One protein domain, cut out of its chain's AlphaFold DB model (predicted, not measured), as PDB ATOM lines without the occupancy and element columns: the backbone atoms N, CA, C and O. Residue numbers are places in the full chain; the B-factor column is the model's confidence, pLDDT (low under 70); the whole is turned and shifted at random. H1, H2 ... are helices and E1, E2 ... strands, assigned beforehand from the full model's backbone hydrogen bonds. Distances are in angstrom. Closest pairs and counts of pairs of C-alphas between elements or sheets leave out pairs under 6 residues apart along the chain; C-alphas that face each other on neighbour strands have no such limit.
ATOM      1  N   SER A 111     184.326 209.468 202.940       76.00
ATOM      2  CA  SER A 111     185.689 209.781 203.371       76.00
ATOM      3  C   SER A 111     186.732 209.490 202.279       76.00
ATOM      4  O   SER A 111     186.492 208.745 201.328       76.00
ATOM      5  N   ALA A 112     187.963 209.993 202.435       78.88
ATOM      6  CA  ALA A 112     189.076 209.607 201.554       78.88
ATOM      7  C   ALA A 112     189.299 208.077 201.528       78.88
ATOM      8  O   ALA A 112     189.682 207.510 200.503       78.88
ATOM      9  N   PHE A 113     189.004 207.394 202.641       74.81
ATOM     10  CA  PHE A 113     189.016 205.935 202.728       74.81
ATOM     11  C   PHE A 113     187.931 205.296 201.844       74.81
ATOM     12  O   PHE A 113     188.231 204.335 201.132       74.81
ATOM     13  N   PHE A 114     186.717 205.867 201.816       74.69
ATOM     14  CA  PHE A 114     185.626 205.437 200.932       74.69
ATOM     15  C   PHE A 114     186.068 205.406 199.463       74.69
ATOM     16  O   PHE A 114     186.030 204.366 198.795       74.69
ATOM     17  N   HIS A 115     186.593 206.535 198.984       82.44
ATOM     18  CA  HIS A 115     187.059 206.668 197.607       82.44
ATOM     19  C   HIS A 115     188.268 205.774 197.291       82.44
ATOM     20  O   HIS A 115     188.342 205.211 196.195       82.44
ATOM     21  N   ALA A 116     189.196 205.584 198.237       84.12
ATOM     22  CA  ALA A 116     190.342 204.693 198.056       84.12
ATOM     23  C   ALA A 116     189.915 203.226 197.869       84.12
ATOM     24  O   ALA A 116     190.406 202.544 196.963       84.12
ATOM     25  N   CYS A 117     188.968 202.736 198.672       81.00
ATOM     26  CA  CYS A 117     188.416 201.392 198.505       81.00
ATOM     27  C   CYS A 117     187.614 201.255 197.207       81.00
ATOM     28  O   CYS A 117     187.789 200.258 196.514       81.00
ATOM     29  N   LEU A 118     186.795 202.246 196.825       82.75
ATOM     30  CA  LEU A 118     186.100 202.226 195.530       82.75
ATOM     31  C   LEU A 118     187.081 202.146 194.359       82.75
ATOM     32  O   LEU A 118     186.867 201.364 193.434       82.75
ATOM     33  N   LYS A 119     188.178 202.913 194.403       87.44
ATOM     34  CA  LYS A 119     189.235 202.856 193.386       87.44
ATOM     35  C   LYS A 119     189.850 201.458 193.310       87.44
ATOM     36  O   LYS A 119     189.986 200.916 192.217       87.44
ATOM     37  N   ARG A 120     190.171 200.850 194.457       86.12
ATOM     38  CA  ARG A 120     190.700 199.480 194.516       86.12
ATOM     39  C   ARG A 120     189.705 198.454 193.975       86.12
ATOM     40  O   ARG A 120     190.101 197.597 193.193       86.12
ATOM     41  N   ASN A 121     188.434 198.555 194.350       85.12
ATOM     42  CA  ASN A 121     187.388 197.660 193.862       85.12
ATOM     43  C   ASN A 121     187.215 197.800 192.347       85.12
ATOM     44  O   ASN A 121     187.213 196.792 191.656       85.12
ATOM     45  N   ARG A 122     187.189 199.027 191.808       85.44
ATOM     46  CA  ARG A 122     187.156 199.267 190.355       85.44
ATOM     47  C   ARG A 122     188.342 198.636 189.624       85.44
ATOM     48  O   ARG A 122     188.146 198.095 188.547       85.44
ATOM     49  N   ILE A 123     189.549 198.696 190.193       85.94
ATOM     50  CA  ILE A 123     190.743 198.055 189.612       85.94
ATOM     51  C   ILE A 123     190.605 196.529 189.644       85.94
ATOM     52  O   ILE A 123     190.844 195.880 188.635       85.94
ATOM     53  N   ASN A 124     190.198 195.961 190.780       84.44
ATOM     54  CA  ASN A 124     190.069 194.512 190.944       84.44
ATOM     55  C   ASN A 124     188.930 193.911 190.109       84.44
ATOM     56  O   ASN A 124     189.041 192.784 189.646       84.44
ATOM     57  N   SER A 125     187.836 194.650 189.931       81.00
ATOM     58  CA  SER A 125     186.687 194.250 189.112       81.00
ATOM     59  C   SER A 125     186.863 194.599 187.634       81.00
ATOM     60  O   SER A 125     185.945 194.381 186.846       81.00
ATOM     61  N   ARG A 126     188.009 195.167 187.239       82.12
ATOM     62  CA  ARG A 126     188.278 195.491 185.841       82.12
ATOM     63  C   ARG A 126     188.541 194.202 185.070       82.12
ATOM     64  O   ARG A 126     189.590 193.583 185.225       82.12
ATOM     65  N   ILE A 127     187.607 193.845 184.198       81.06
ATOM     66  CA  ILE A 127     187.815 192.810 183.187       81.06
ATOM     67  C   ILE A 127     188.717 193.422 182.113       81.06
ATOM     68  O   ILE A 127     188.334 194.382 181.448       81.06
ATOM     69  N   LEU A 128     189.953 192.928 182.028       82.00
ATOM     70  CA  LEU A 128     190.938 193.402 181.052       82.00
ATOM     71  C   LEU A 128     190.752 192.735 179.691       82.00
ATOM     72  O   LEU A 128     190.972 193.380 178.675       82.00
ATOM     73  N   GLN A 129     190.363 191.462 179.690       83.88
ATOM     74  CA  GLN A 129     190.143 190.669 178.489       83.88
ATOM     75  C   GLN A 129     189.014 189.671 178.740       83.88
ATOM     76  O   GLN A 129     188.866 189.161 179.854       83.88
ATOM     77  N   LEU A 130     188.234 189.398 177.700       83.44
ATOM     78  CA  LEU A 130     187.153 188.423 177.692       83.44
ATOM     79  C   LEU A 130     187.397 187.421 176.561       83.44
ATOM     80  O   LEU A 130     187.698 187.811 175.435       83.44
ATOM     81  N   ASN A 131     187.263 186.129 176.857       84.50
ATOM     82  CA  ASN A 131     187.315 185.081 175.840       84.50
ATOM     83  C   ASN A 131     185.903 184.822 175.312       84.50
ATOM     84  O   ASN A 131     185.019 184.447 176.078       84.50
ATOM     85  N   THR A 132     185.718 185.016 174.009       77.44
ATOM     86  CA  THR A 132     184.453 184.823 173.284       77.44
ATOM     87  C   THR A 132     184.605 183.718 172.237       77.44
ATOM     88  O   THR A 132     185.716 183.264 171.956       77.44
ATOM     89  N   SER A 133     183.497 183.280 171.635       78.06
ATOM     90  CA  SER A 133     183.494 182.260 170.572       78.06
ATOM     91  C   SER A 133     184.250 182.688 169.307       78.06
ATOM     92  O   SER A 133     184.699 181.831 168.548       78.06
ATOM     93  N   SER A 134     184.427 183.995 169.095       78.62
ATOM     94  CA  SER A 134     185.182 184.587 167.984       78.62
ATOM     95  C   SER A 134     186.646 184.903 168.331       78.62
ATOM     96  O   SER A 134     187.397 185.322 167.450       78.62
ATOM     97  N   GLY A 135     187.074 184.679 169.582       80.69
ATOM     98  CA  GLY A 135     188.440 184.919 170.059       80.69
ATOM     99  C   GLY A 135     188.519 185.719 171.366       80.69
ATOM    100  O   GLY A 135     187.516 185.979 172.032       80.69
ATOM    101  N   THR A 136     189.733 186.108 171.766       85.50
ATOM    102  CA  THR A 136     189.967 186.979 172.930       85.50
ATOM    103  C   THR A 136     189.796 188.442 172.533       85.50
ATOM    104  O   THR A 136     190.442 188.903 171.595       85.50
ATOM    105  N   THR A 137     188.963 189.184 173.263       82.19
ATOM    106  CA  THR A 137     188.755 190.625 173.069       82.19
ATOM    107  C   THR A 137     189.149 191.413 174.316       82.19
ATOM    108  O   THR A 137     188.873 191.000 175.443       82.19
ATOM    109  N   ASP A 138     189.808 192.550 174.122       84.12
ATOM    110  CA  ASP A 138     190.211 193.512 175.155       84.12
ATOM    111  C   ASP A 138     189.471 194.860 175.029       84.12
ATOM    112  O   ASP A 138     189.637 195.757 175.860       84.12
ATOM    113  N   SER A 139     188.615 194.991 174.009       84.19
ATOM    114  CA  SER A 139     187.836 196.199 173.753       84.19
ATOM    115  C   SER A 139     186.720 196.366 174.794       84.19
ATOM    116  O   SER A 139     185.837 195.506 174.887       84.19
ATOM    117  N   PRO A 140     186.683 197.481 175.552       81.06
ATOM    118  CA  PRO A 140     185.695 197.699 176.609       81.06
ATOM    119  C   PRO A 140     184.243 197.657 176.127       81.06
ATOM    120  O   PRO A 140     183.366 197.228 176.875       81.06
ATOM    121  N   ASP A 141     183.981 198.112 174.902       82.69
ATOM    122  CA  ASP A 141     182.625 198.169 174.353       82.69
ATOM    123  C   ASP A 141     182.141 196.787 173.912       82.69
ATOM    124  O   ASP A 141     180.995 196.426 174.175       82.69
ATOM    125  N   VAL A 142     183.037 195.970 173.348       81.56
ATOM    126  CA  VAL A 142     182.740 194.575 172.992       81.56
ATOM    127  C   VAL A 142     182.527 193.741 174.255       81.56
ATOM    128  O   VAL A 142     181.542 193.016 174.347       81.56
ATOM    129  N   ILE A 143     183.379 193.907 175.274       83.19
ATOM    130  CA  ILE A 143     183.232 193.229 176.571       83.19
ATOM    131  C   ILE A 143     181.881 193.564 177.218       83.19
ATOM    132  O   ILE A 143     181.213 192.673 177.734       83.19
ATOM    133  N   LYS A 144     181.453 194.834 177.190       82.25
ATOM    134  CA  LYS A 144     180.138 195.234 177.721       82.25
ATOM    135  C   LYS A 144     178.987 194.565 176.975       82.25
ATOM    136  O   LYS A 144     178.070 194.088 177.631       82.25
ATOM    137  N   GLN A 145     179.025 194.551 175.642       83.19
ATOM    138  CA  GLN A 145     177.968 193.950 174.823       83.19
ATOM    139  C   GLN A 145     177.868 192.440 175.051       83.19
ATOM    140  O   GLN A 145     176.782 191.931 175.292       83.19
ATOM    141  N   GLU A 146     178.998 191.737 175.077       82.94
ATOM    142  CA  GLU A 146     179.041 190.300 175.369       82.94
ATOM    143  C   GLU A 146     178.526 189.976 176.776       82.94
ATOM    144  O   GLU A 146     177.764 189.030 176.954       82.94
ATOM    145  N   LEU A 147     178.873 190.788 177.781       79.81
ATOM    146  CA  LEU A 147     178.341 190.619 179.135       79.81
ATOM    147  C   LEU A 147     176.829 190.858 179.198       79.81
ATOM    148  O   LEU A 147     176.150 190.129 179.907       79.81
ATOM    149  N   ILE A 148     176.302 191.852 178.475       84.31
ATOM    150  CA  ILE A 148     174.853 192.093 178.388       84.31
ATOM    151  C   ILE A 148     174.157 190.927 177.680       84.31
ATOM    152  O   ILE A 148     173.099 190.516 178.125       84.31
ATOM    153  N   ASN A 149     174.751 190.377 176.621       81.75
ATOM    154  CA  ASN A 149     174.180 189.254 175.872       81.75
ATOM    155  C   ASN A 149     174.223 187.923 176.644       81.75
ATOM    156  O   ASN A 149     173.472 187.006 176.322       81.75
ATOM    157  N   PHE A 150     175.128 187.792 177.618       77.19
ATOM    158  CA  PHE A 150     175.274 186.594 178.445       77.19
ATOM    159  C   PHE A 150     174.230 186.488 179.573       77.19
ATOM    160  O   PHE A 150     173.937 185.375 180.011       77.19
ATOM    161  N   PHE A 151     173.706 187.618 180.063       64.69
ATOM    162  CA  PHE A 151     172.712 187.682 181.145       64.69
ATOM    163  C   PHE A 151     171.294 187.889 180.613       64.69
ATOM    164  O   PHE A 151     170.371 187.308 181.229       64.69
TER     165      PHE A 151
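This is residues 111 to 151 of the 151 residues of an uncharacterized protein of Kalanchoe fedtschenkoi (UniProt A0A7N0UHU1). A long free helix, H1, sticks out as an arm from a small head, in which helix H2 sits near the two-stranded hairpin of E1 and E2. The 41 printed residues hold H1, E1, E2 and H2 in that order; the sheet is antiparallel and the class mostly helix. The whole is only just loose, close to extended, with a radius of gyration of the C-alphas of 13.6 A and spans of 43 by 18 by 12 A.

H1, residues 112 to 124, begins with C-alpha 112 at (189.076, 209.607, 201.554) and is 18.5 A long. E1 is residues 130 to 132 and E2 residues 135 to 137. H2, residues 140 to 150, is 15.3 A long and ends with C-alpha 150 at (175.274, 186.594, 178.445).

Residues 111 to 125 stand free. H1 is apart from E2 and H2. E1 and E2 form an antiparallel hairpin at 148 degrees; N 130 and O 137 are 2.8 A apart, within hydrogen-bond range. The closest C-alphas of E1 and H2, Leu 130 and Ile 143, are 6.3 A apart. In H1 and H2 every O i to N i+4 pair is within hydrogen-bond range.

The farthest C-alphas, Ser 111 and Ser 134, are 43.4 A apart. The printed part has no cut and its three links are tight. Residue 151 is under pLDDT 70.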